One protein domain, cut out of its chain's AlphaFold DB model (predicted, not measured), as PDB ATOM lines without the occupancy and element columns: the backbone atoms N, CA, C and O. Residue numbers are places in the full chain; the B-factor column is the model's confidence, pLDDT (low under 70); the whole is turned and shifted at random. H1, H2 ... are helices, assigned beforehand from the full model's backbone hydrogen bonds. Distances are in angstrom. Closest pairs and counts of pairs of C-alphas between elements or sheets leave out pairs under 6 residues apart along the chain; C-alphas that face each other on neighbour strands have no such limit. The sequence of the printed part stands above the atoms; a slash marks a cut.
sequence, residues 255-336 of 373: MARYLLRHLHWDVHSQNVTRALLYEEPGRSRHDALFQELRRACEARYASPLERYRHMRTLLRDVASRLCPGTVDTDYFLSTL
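This is residues 255 to 336 of the 373 residues of the protein "JmjC domain-containing protein" of Corallococcus llansteffanensis (UniProt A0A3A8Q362). The longest helix, H4, pairs with H3 in a helical hairpin, and a smaller hairpin of H1 and H2 covers one side of it, H2 crossing H4. A tail without named elements, residues 323 to 336, follows H4. The 82 printed residues hold four named helices, H1 to H4 in order, and no named strand: all helix. The whole is compact, radius of gyration of the C-alphas 12.6 A, and flat, spanning 40 by 32 by 17 A.

H4, residues 304 to 322, is 25.9 A long and ends with C-alpha 322 at (-27.279, -10.791, 189.485). H3 is residues 287 to 298, 16.2 A; H2 is 267 to 275, 12.2 A; H1 is 255 to 262, 10.8 A, from C-alpha 255 at (-35.612, -12.251, 177.697).

H4 touches H3 with residues 311 to 318 alone, C-alphas of Met 311 and Ala 296 closest at 6.9 A, at a shallow tilt of 9 degrees, opposite ways. H2 touches H4 at a steep tilt of 50 degrees, C-alphas of His 268 and Arg 316 closest at 5.4 A. H1 touches H2, C-alphas of Ala 256 and Thr 273 closest at 5.6 A. H1 and H4 are apart. In H1, H2, H3 and H4 every O i to N i+4 pair is within hydrogen-bond range.

The printed part has no cut. The link from H2 to H3 is long; residues 324 to 336 have pLDDT under 70.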
ATOM      1  N   MET A 255     -35.977 -11.454 176.513       87.44
ATOM      2  CA  MET A 255     -35.612 -12.251 177.697       87.44
ATOM      3  C   MET A 255     -36.663 -12.127 178.798       87.44
ATOM      4  O   MET A 255     -37.224 -13.127 179.247       87.44
ATOM      5  N   ALA A 256     -36.981 -10.901 179.201       84.69
ATOM      6  CA  ALA A 256     -37.942 -10.650 180.265       84.69
ATOM      7  C   ALA A 256     -39.357 -11.098 179.890       84.69
ATOM      8  O   ALA A 256     -40.025 -11.737 180.699       84.69
ATOM      9  N   ARG A 257     -39.783 -10.864 178.639       84.56
ATOM     10  CA  ARG A 257     -41.063 -11.375 178.125       84.56
ATOM     11  C   ARG A 257     -41.142 -12.895 178.209       84.56
ATOM     12  O   ARG A 257     -42.182 -13.434 178.580       84.56
ATOM     13  N   TYR A 258     -40.054 -13.595 177.889       86.81
ATOM     14  CA  TYR A 258     -40.003 -15.044 178.049       86.81
ATOM     15  C   TYR A 258     -40.169 -15.439 179.523       86.81
ATOM     16  O   TYR A 258     -41.027 -16.262 179.835       86.81
ATOM     17  N   LEU A 259     -39.413 -14.830 180.440       88.00
ATOM     18  CA  LEU A 259     -39.481 -15.159 181.868       88.00
ATOM     19  C   LEU A 259     -40.870 -14.882 182.468       88.00
ATOM     20  O   LEU A 259     -41.413 -15.757 183.140       88.00
ATOM     21  N   LEU A 260     -41.489 -13.743 182.137       84.25
ATOM     22  CA  LEU A 260     -42.856 -13.377 182.544       84.25
ATOM     23  C   LEU A 260     -43.895 -14.471 182.215       84.25
ATOM     24  O   LEU A 260     -44.853 -14.685 182.963       84.25
ATOM     25  N   ARG A 261     -43.693 -15.198 181.108       82.81
ATOM     26  CA  ARG A 261     -44.595 -16.263 180.637       82.81
ATOM     27  C   ARG A 261     -44.311 -17.641 181.234       82.81
ATOM     28  O   ARG A 261     -45.200 -18.487 181.228       82.81
ATOM     29  N   HIS A 262     -43.097 -17.886 181.724       84.12
ATOM     30  CA  HIS A 262     -42.644 -19.237 182.086       84.12
ATOM     31  C   HIS A 262     -42.308 -19.419 183.570       84.12
ATOM     32  O   HIS A 262     -42.209 -20.566 184.030       84.12
ATOM     33  N   LEU A 263     -42.119 -18.326 184.314       82.94
ATOM     34  CA  LEU A 263     -41.799 -18.364 185.735       82.94
ATOM     35  C   LEU A 263     -43.051 -18.270 186.612       82.94
ATOM     36  O   LEU A 263     -44.043 -17.625 186.278       82.94
ATOM     37  N   HIS A 264     -42.973 -18.928 187.768       78.38
ATOM     38  CA  HIS A 264     -43.828 -18.601 188.904       78.38
ATOM     39  C   HIS A 264     -43.299 -17.328 189.568       78.38
ATOM     40  O   HIS A 264     -42.115 -17.026 189.441       78.38
ATOM     41  N   TRP A 265     -44.159 -16.622 190.302       82.12
ATOM     42  CA  TRP A 265     -43.768 -15.398 190.994       82.12
ATOM     43  C   TRP A 265     -43.354 -15.664 192.430       82.12
ATOM     44  O   TRP A 265     -44.038 -16.363 193.170       82.12
ATOM     45  N   ASP A 266     -42.223 -15.084 192.791       81.81
ATOM     46  CA  ASP A 266     -41.667 -14.922 194.123       81.81
ATOM     47  C   ASP A 266     -40.606 -13.807 194.071       81.81
ATOM     48  O   ASP A 266     -40.360 -13.203 193.025       81.81
ATOM     49  N   VAL A 267     -39.934 -13.543 195.188       85.19
ATOM     50  CA  VAL A 267     -38.863 -12.536 195.243       85.19
ATOM     51  C   VAL A 267     -37.692 -12.816 194.302       85.19
ATOM     52  O   VAL A 267     -37.060 -11.876 193.830       85.19
ATOM     53  N   HIS A 268     -37.362 -14.078 194.020       87.75
ATOM     54  CA  HIS A 268     -36.179 -14.420 193.236       87.75
ATOM     55  C   HIS A 268     -36.469 -14.225 191.752       87.75
ATOM     56  O   HIS A 268     -35.755 -13.490 191.077       87.75
ATOM     57  N   SER A 269     -37.566 -14.802 191.262       88.94
ATOM     58  CA  SER A 269     -38.085 -14.574 189.909       88.94
ATOM     59  C   SER A 269     -38.338 -13.094 189.628       88.94
ATOM     60  O   SER A 269     -37.973 -12.628 188.550       88.94
ATOM     61  N   GLN A 270     -38.881 -12.337 190.588       91.31
ATOM     62  CA  GLN A 270     -39.054 -10.888 190.475       91.31
ATOM     63  C   GLN A 270     -37.710 -10.185 190.247       91.31
ATOM     64  O   GLN A 270     -37.547  -9.467 189.262       91.31
ATOM     65  N   ASN A 271     -36.730 -10.410 191.128       91.25
ATOM     66  CA  ASN A 271     -35.429  -9.743 191.051       91.25
ATOM     67  C   ASN A 271     -34.637 -10.155 189.796       91.25
ATOM     68  O   ASN A 271     -34.074  -9.292 189.127       91.25
ATOM     69  N   VAL A 272     -34.652 -11.440 189.423       91.81
ATOM     70  CA  VAL A 272     -34.017 -11.940 188.191       91.81
ATOM     71  C   VAL A 272     -34.673 -11.332 186.954       91.81
ATOM     72  O   VAL A 272     -33.981 -10.801 186.088       91.81
ATOM     73  N   THR A 273     -36.006 -11.349 186.871       91.94
ATOM     74  CA  THR A 273     -36.722 -10.782 185.716       91.94
ATOM     75  C   THR A 273     -36.499  -9.274 185.622       91.94
ATOM     76  O   THR A 273     -36.291  -8.756 184.528       91.94
ATOM     77  N   ARG A 274     -36.457  -8.566 186.759       91.44
ATOM     78  CA  ARG A 274     -36.150  -7.132 186.806       91.44
ATOM     79  C   ARG A 274     -34.731  -6.815 186.336       91.44
ATOM     80  O   ARG A 274     -34.549  -5.812 185.642       91.44
ATOM     81  N   ALA A 275     -33.747  -7.629 186.717       89.88
ATOM     82  CA  ALA A 275     -32.351  -7.455 186.317       89.88
ATOM     83  C   ALA A 275     -32.157  -7.648 184.804       89.88
ATOM     84  O   ALA A 275     -31.331  -6.974 184.197       89.88
ATOM     85  N   LEU A 276     -32.961  -8.522 184.196       90.38
ATOM     86  CA  LEU A 276     -32.917  -8.852 182.771       90.38
ATOM     87  C   LEU A 276     -33.956  -8.076 181.936       90.38
ATOM     88  O   LEU A 276     -34.137  -8.370 180.755       90.38
ATOM     89  N   LEU A 277     -34.659  -7.103 182.536       89.25
ATOM     90  CA  LEU A 277     -35.866  -6.486 181.968       89.25
ATOM     91  C   LEU A 277     -35.644  -5.846 180.589       89.25
ATOM     92  O   LEU A 277     -36.469  -5.990 179.686       89.25
ATOM     93  N   TYR A 278     -34.508  -5.164 180.444       87.44
ATOM     94  CA  TYR A 278     -34.126  -4.400 179.252       87.44
ATOM     95  C   TYR A 278     -32.970  -5.049 178.489       87.44
ATOM     96  O   TYR A 278     -32.235  -4.369 177.773       87.44
ATOM     97  N   GLU A 279     -32.759  -6.347 178.694       87.00
ATOM     98  CA  GLU A 279     -31.722  -7.099 178.007       87.00
ATOM     99  C   GLU A 279     -32.280  -7.866 176.812       87.00
ATOM    100  O   GLU A 279     -33.377  -8.430 176.860       87.00
ATOM    101  N   GLU A 280     -31.489  -7.907 175.740       82.56
ATOM    102  CA  GLU A 280     -31.855  -8.585 174.503       82.56
ATOM    103  C   GLU A 280     -31.058  -9.882 174.316       82.56
ATOM    104  O   GLU A 280     -29.828  -9.866 174.472       82.56
ATOM    105  N   PRO A 281     -31.721 -10.989 173.919       77.19
ATOM    106  CA  PRO A 281     -31.035 -12.238 173.620       77.19
ATOM    107  C   PRO A 281     -29.970 -12.055 172.531       77.19
ATOM    108  O   PRO A 281     -30.226 -11.445 171.492       77.19
ATOM    109  N   GLY A 282     -28.783 -12.620 172.737       80.56
ATOM    110  CA  GLY A 282     -27.677 -12.557 171.773       80.56
ATOM    111  C   GLY A 282     -26.871 -11.256 171.829       80.56
ATOM    112  O   GLY A 282     -25.910 -11.097 171.076       80.56
ATOM    113  N   ARG A 283     -27.272 -10.303 172.680       83.38
ATOM    114  CA  ARG A 283     -26.568  -9.031 172.920       83.38
ATOM    115  C   ARG A 283     -26.269  -8.796 174.398       83.38
ATOM    116  O   ARG A 283     -25.573  -7.836 174.728       83.38
ATOM    117  N   SER A 284     -26.796  -9.642 175.280       87.00
ATOM    118  CA  SER A 284     -26.618  -9.514 176.718       87.00
ATOM    119  C   SER A 284     -25.371 -10.248 177.204       87.00
ATOM    120  O   SER A 284     -25.104 -11.393 176.843       87.00
ATOM    121  N   ARG A 285     -24.659  -9.637 178.157       87.94
ATOM    122  CA  ARG A 285     -23.617 -10.324 178.939       87.94
ATOM    123  C   ARG A 285     -24.168 -11.468 179.809       87.94
ATOM    124  O   ARG A 285     -23.392 -12.289 180.286       87.94
ATOM    125  N   HIS A 286     -25.483 -11.519 180.027       90.81
ATOM    126  CA  HIS A 286     -26.173 -12.554 180.796       90.81
ATOM    127  C   HIS A 286     -26.833 -13.625 179.908       90.81
ATOM    128  O   HIS A 286     -27.612 -14.432 180.413       90.81
ATOM    129  N   ASP A 287     -26.507 -13.698 178.612       90.00
ATOM    130  CA  ASP A 287     -27.063 -14.713 177.703       90.00
ATOM    131  C   ASP A 287     -26.875 -16.147 178.224       90.00
ATOM    132  O   ASP A 287     -27.792 -16.963 178.152       90.00
ATOM    133  N   ALA A 288     -25.714 -16.462 178.806       91.38
ATOM    134  CA  ALA A 288     -25.459 -17.786 179.377       91.38
ATOM    135  C   ALA A 288     -26.428 -18.125 180.527       91.38
ATOM    136  O   ALA A 288     -26.952 -19.240 180.577       91.38
ATOM    137  N   LEU A 289     -26.712 -17.150 181.402       91.25
ATOM    138  CA  LEU A 289     -27.682 -17.281 182.495       91.25
ATOM    139  C   LEU A 289     -29.102 -17.441 181.951       91.25
ATOM    140  O   LEU A 289     -29.873 -18.268 182.434       91.25
ATOM    141  N   PHE A 290     -29.450 -16.693 180.906       91.25
ATOM    142  CA  PHE A 290     -30.746 -16.837 180.258       91.25
ATOM    143  C   PHE A 290     -30.940 -18.225 179.651       91.25
ATOM    144  O   PHE A 290     -31.997 -18.823 179.832       91.25
ATOM    145  N   GLN A 291     -29.925 -18.777 178.978       92.00
ATOM    146  CA  GLN A 291     -30.001 -20.134 178.429       92.00
ATOM    147  C   GLN A 291     -30.094 -21.200 179.528       92.00
ATOM    148  O   GLN A 291     -30.778 -22.205 179.348       92.00
ATOM    149  N   GLU A 292     -29.441 -20.990 180.673       93.81
ATOM    150  CA  GLU A 292     -29.595 -21.833 181.863       93.81
ATOM    151  C   GLU A 292     -31.054 -21.841 182.355       93.81
ATOM    152  O   GLU A 292     -31.660 -22.912 182.448       93.81
ATOM    153  N   LEU A 293     -31.648 -20.660 182.562       92.44
ATOM    154  CA  LEU A 293     -33.051 -20.506 182.963       92.44
ATOM    155  C   LEU A 293     -34.015 -21.104 181.937       92.44
ATOM    156  O   LEU A 293     -34.931 -21.838 182.297       92.44
ATOM    157  N   ARG A 294     -33.790 -20.830 180.651       91.94
ATOM    158  CA  ARG A 294     -34.614 -21.332 179.551       91.94
ATOM    159  C   ARG A 294     -34.624 -22.858 179.504       91.94
ATOM    160  O   ARG A 294     -35.698 -23.451 179.463       91.94
ATOM    161  N   ARG A 295     -33.452 -23.500 179.587       94.19
ATOM    162  CA  ARG A 295     -33.357 -24.969 179.657       94.19
ATOM    163  C   ARG A 295     -34.130 -25.525 180.848       94.19
ATOM    164  O   ARG A 295     -34.806 -26.539 180.707       94.19
ATOM    165  N   ALA A 296     -34.068 -24.862 182.002       92.69
ATOM    166  CA  ALA A 296     -34.820 -25.279 183.180       92.69
ATOM    167  C   ALA A 296     -36.342 -25.088 183.010       92.69
ATOM    168  O   ALA A 296     -37.111 -25.938 183.460       92.69
ATOM    169  N   CYS A 297     -36.789 -24.030 182.324       89.31
ATOM    170  CA  CYS A 297     -38.197 -23.821 181.974       89.31
ATOM    171  C   CYS A 297     -38.734 -24.878 180.993       89.31
ATOM    172  O   CYS A 297     -39.887 -25.286 181.126       89.31
ATOM    173  N   GLU A 298     -37.915 -25.309 180.031       90.94
ATOM    174  CA  GLU A 298     -38.276 -26.269 178.972       90.94
ATOM    175  C   GLU A 298     -38.088 -27.743 179.392       90.94
ATOM    176  O   GLU A 298     -38.562 -28.654 178.707       90.94
ATOM    177  N   ALA A 299     -37.416 -27.998 180.517       93.38
ATOM    178  CA  ALA A 299     -37.174 -29.341 181.027       93.38
ATOM    179  C   ALA A 299     -38.468 -30.077 181.422       93.38
ATOM    180  O   ALA A 299     -39.466 -29.488 181.847       93.38
ATOM    181  N   ARG A 300     -38.427 -31.410 181.325       93.50
ATOM    182  CA  ARG A 300     -39.481 -32.292 181.840       93.50
ATOM    183  C   ARG A 300     -39.230 -32.598 183.312       93.50
ATOM    184  O   ARG A 300     -38.119 -32.961 183.681       93.50
ATOM    185  N   TYR A 301     -40.284 -32.509 184.113       87.31
ATOM    186  CA  TYR A 301     -40.278 -32.818 185.543       87.31
ATOM    187  C   TYR A 301     -41.308 -33.906 185.832       87.31
ATOM    188  O   TYR A 301     -42.317 -33.986 185.127       87.31
ATOM    189  N   ALA A 302     -41.095 -34.716 186.871       89.06
ATOM    190  CA  ALA A 302     -42.051 -35.751 187.254       89.06
ATOM    191  C   ALA A 302     -43.333 -35.153 187.860       89.06
ATOM    192  O   ALA A 302     -44.384 -35.789 187.828       89.06
ATOM    193  N   SER A 303     -43.268 -33.928 188.398       82.50
ATOM    194  CA  SER A 303     -44.439 -33.194 188.894       82.50
ATOM    195  C   SER A 303     -44.263 -31.664 188.839       82.50
ATOM    196  O   SER A 303     -43.129 -31.172 188.841       82.50
ATOM    197  N   PRO A 304     -45.362 -30.880 188.877       76.12
ATOM    198  CA  PRO A 304     -45.296 -29.422 189.032       76.12
ATOM    199  C   PRO A 304     -44.535 -28.969 190.287       76.12
ATOM    200  O   PRO A 304     -43.821 -27.969 190.253       76.12
ATOM    201  N   LEU A 305     -44.635 -29.726 191.386       77.50
ATOM    202  CA  LEU A 305     -43.939 -29.422 192.639       77.50
ATOM    203  C   LEU A 305     -42.419 -29.586 192.514       77.50
ATOM    204  O   LEU A 305     -41.658 -28.774 193.040       77.50
ATOM    205  N   GLU A 306     -41.970 -30.623 191.811       82.62
ATOM    206  CA  GLU A 306     -40.550 -30.815 191.518       82.62
ATOM    207  C   GLU A 306     -40.012 -29.672 190.650       82.62
ATOM    208  O   GLU A 306     -38.994 -29.069 191.000       82.62
ATOM    209  N   ARG A 307     -40.749 -29.297 189.591       85.00
ATOM    210  CA  ARG A 307     -40.426 -28.121 188.769       85.00
ATOM    211  C   ARG A 307     -40.302 -26.865 189.621       85.00
ATOM    212  O   ARG A 307     -39.322 -26.140 189.491       85.00
ATOM    213  N   TYR A 308     -41.277 -26.604 190.491       81.81
ATOM    214  CA  TYR A 308     -41.275 -25.432 191.364       81.81
ATOM    215  C   TYR A 308     -40.034 -25.394 192.266       81.81
ATOM    216  O   TYR A 308     -39.337 -24.382 192.298       81.81
ATOM    217  N   ARG A 309     -39.708 -26.502 192.946       82.38
ATOM    218  CA  ARG A 309     -38.535 -26.597 193.836       82.38
ATOM    219  C   ARG A 309     -37.218 -26.384 193.093       82.38
ATOM    220  O   ARG A 309     -36.364 -25.639 193.580       82.38
ATOM    221  N   HIS A 310     -37.064 -27.005 191.921       88.81
ATOM    222  CA  HIS A 310     -35.875 -26.825 191.093       88.81
ATOM    223  C   HIS A 310     -35.754 -25.377 190.611       88.81
ATOM    224  O   HIS A 310     -34.737 -24.736 190.865       88.81
ATOM    225  N   MET A 311     -36.816 -24.831 190.007       88.75
ATOM    226  CA  MET A 311     -36.826 -23.456 189.508       88.75
ATOM    227  C   MET A 311     -36.554 -22.442 190.612       88.75
ATOM    228  O   MET A 311     -35.766 -21.531 190.402       88.75
ATOM    229  N   ARG A 312     -37.155 -22.597 191.794       86.06
ATOM    230  CA  ARG A 312     -36.921 -21.692 192.924       86.06
ATOM    231  C   ARG A 312     -35.465 -21.734 193.393       86.06
ATOM    232  O   ARG A 312     -34.876 -20.686 193.638       86.06
ATOM    233  N   THR A 313     -34.874 -22.928 193.485       88.38
ATOM    234  CA  THR A 313     -33.460 -23.095 193.864       88.38
ATOM    235  C   THR A 313     -32.535 -22.436 192.845       88.38
ATOM    236  O   THR A 313     -31.644 -21.681 193.229       88.38
ATOM    237  N   LEU A 314     -32.789 -22.675 191.555       92.12
ATOM    238  CA  LEU A 314     -32.046 -22.069 190.456       92.12
ATOM    239  C   LEU A 314     -32.186 -20.543 190.452       92.12
ATOM    240  O   LEU A 314     -31.191 -19.835 190.375       92.12
ATOM    241  N   LEU A 315     -33.404 -20.017 190.578       90.94
ATOM    242  CA  LEU A 315     -33.662 -18.578 190.591       90.94
ATOM    243  C   LEU A 315     -33.016 -17.886 191.787       90.94
ATOM    244  O   LEU A 315     -32.535 -16.768 191.637       90.94
ATOM    245  N   ARG A 316     -32.970 -18.533 192.955       88.50
ATOM    246  CA  ARG A 316     -32.238 -18.019 194.117       88.50
ATOM    247  C   ARG A 316     -30.743 -17.888 193.822       88.50
ATOM    248  O   ARG A 316     -30.154 -16.861 194.142       88.50
ATOM    249  N   ASP A 317     -30.149 -18.896 193.190       89.81
ATOM    250  CA  ASP A 317     -28.736 -18.875 192.804       89.81
ATOM    251  C   ASP A 317     -28.443 -17.868 191.674       89.81
ATOM    252  O   ASP A 317     -27.446 -17.154 191.696       89.81
ATOM    253  N   VAL A 318     -29.337 -17.726 190.695       91.31
ATOM    254  CA  VAL A 318     -29.212 -16.677 189.670       91.31
ATOM    255  C   VAL A 318     -29.377 -15.286 190.294       91.31
ATOM    256  O   VAL A 318     -28.632 -14.369 189.954       91.31
ATOM    257  N   ALA A 319     -30.311 -15.116 191.233       89.25
ATOM    258  CA  ALA A 319     -30.520 -13.852 191.934       89.25
ATOM    259  C   ALA A 319     -29.286 -13.445 192.751       89.25
ATOM    260  O   ALA A 319     -28.914 -12.278 192.713       89.25
ATOM    261  N   SER A 320     -28.614 -14.379 193.434       86.50
ATOM    262  CA  SER A 320     -27.389 -14.068 194.187       86.50
ATOM    263  C   SER A 320     -26.238 -13.616 193.275       86.50
ATOM    264  O   SER A 320     -25.441 -12.766 193.671       86.50
ATOM    265  N   ARG A 321     -26.188 -14.126 192.033       88.44
ATOM    266  CA  ARG A 321     -25.234 -13.714 190.990       88.44
ATOM    267  C   ARG A 321     -25.557 -12.335 190.393       88.44
ATOM    268  O   ARG A 321     -24.634 -11.570 190.119       88.44
ATOM    269  N   LEU A 322     -26.837 -12.020 190.171       86.56
ATOM    270  CA  LEU A 322     -27.279 -10.791 189.485       86.56
ATOM    271  C   LEU A 322     -27.545  -9.602 190.420       86.56
ATOM    272  O   LEU A 322     -27.352  -8.454 190.022       86.56
ATOM    273  N   CYS A 323     -27.999  -9.868 191.642       81.75
ATOM    274  CA  CYS A 323     -28.534  -8.875 192.574       81.75
ATOM    275  C   CYS A 323     -27.812  -8.960 193.933       81.75
ATOM    276  O   CYS A 323     -28.397  -9.408 194.922       81.75
ATOM    277  N   PRO A 324     -26.538  -8.539 194.027       64.19
ATOM    278  CA  PRO A 324     -25.810  -8.568 195.292       64.19
ATOM    279  C   PRO A 324     -26.532  -7.724 196.357       64.19
ATOM    280  O   PRO A 324     -26.843  -6.556 196.134       64.19
ATOM    281  N   GLY A 325     -26.812  -8.325 197.518       60.69
ATOM    282  CA  GLY A 325     -27.511  -7.675 198.634       60.69
ATOM    283  C   GLY A 325     -28.980  -8.075 198.821       60.69
ATOM    284  O   GLY A 325     -29.572  -7.686 199.829       60.69
ATOM    285  N   THR A 326     -29.577  -8.883 197.933       61.69
ATOM    286  CA  THR A 326     -30.824  -9.584 198.285       61.69
ATOM    287  C   THR A 326     -30.540 -10.566 199.415       61.69
ATOM    288  O   THR A 326     -29.746 -11.490 199.250       61.69
ATOM    289  N   VAL A 327     -31.164 -10.342 200.573       57.72
ATOM    290  CA  VAL A 327     -30.998 -11.201 201.747       57.72
ATOM    291  C   VAL A 327     -31.552 -12.590 201.434       57.72
ATOM    292  O   VAL A 327     -32.703 -12.721 201.008       57.72
ATOM    293  N   ASP A 328     -30.735 -13.616 201.667       62.94
ATOM    294  CA  ASP A 328     -31.157 -15.017 201.667       62.94
ATOM    295  C   ASP A 328     -31.910 -15.305 202.971       62.94
ATOM    296  O   ASP A 328     -31.382 -15.883 203.917       62.94
ATOM    297  N   THR A 329     -33.127 -14.774 203.083       58.62
ATOM    298  CA  THR A 329     -34.032 -15.145 204.170       58.62
ATOM    299  C   THR A 329     -34.894 -16.306 203.722       58.62
ATOM    300  O   THR A 329     -35.592 -16.213 202.712       58.62
ATOM    301  N   ASP A 330     -34.911 -17.368 204.516       55.62
ATOM    302  CA  ASP A 330     -35.914 -18.415 204.413       55.62
ATOM    303  C   ASP A 330     -37.312 -17.807 204.629       55.62
ATOM    304  O   ASP A 330     -37.662 -17.326 205.704       55.62
ATOM    305  N   TYR A 331     -38.096 -17.753 203.554       58.84
ATOM    306  CA  TYR A 331     -39.449 -17.197 203.552       58.84
ATOM    307  C   TYR A 331     -40.436 -18.151 204.226       58.84
ATOM    308  O   TYR A 331     -40.210 -19.348 204.250       58.84
ATOM    309  N   PHE A 332     -41.609 -17.666 204.635       51.16
ATOM    310  CA  PHE A 332     -42.714 -18.482 205.179       51.16
ATOM    311  C   PHE A 332     -43.021 -19.776 204.376       51.16
ATOM    312  O   PHE A 332     -43.475 -20.782 204.921       51.16
ATOM    313  N   LEU A 333     -42.721 -19.779 203.070       51.03
ATOM    314  CA  LEU A 333     -42.879 -20.927 202.172       51.03
ATOM    315  C   LEU A 333     -41.744 -21.966 202.217       51.03
ATOM    316  O   LEU A 333     -41.960 -23.086 201.759       51.03
ATOM    317  N   SER A 334     -40.560 -21.652 202.755       49.59
ATOM    318  CA  SER A 334     -39.521 -22.662 203.020       49.59
ATOM    319  C   SER A 334     -39.907 -23.578 204.187       49.59
ATOM    320  O   SER A 334     -39.429 -24.707 204.262       49.59
ATOM    321  N   THR A 335     -40.844 -23.141 205.035       50.00
ATOM    322  CA  THR A 335     -41.314 -23.866 206.226       50.00
ATOM    323  C   THR A 335     -42.633 -24.630 206.054       50.00
ATOM    324  O   THR A 335     -43.065 -25.297 206.992       50.00
ATOM    325  N   LEU A 336     -43.292 -24.598 204.884       48.91
ATOM    326  CA  LEU A 336     -44.633 -25.185 204.712       48.91
ATOM    327  C   LEU A 336     -44.730 -26.196 203.561       48.91
ATOM    328  O   LEU A 336     -45.238 -25.910 202.481       48.91
TER     329      LEU A 336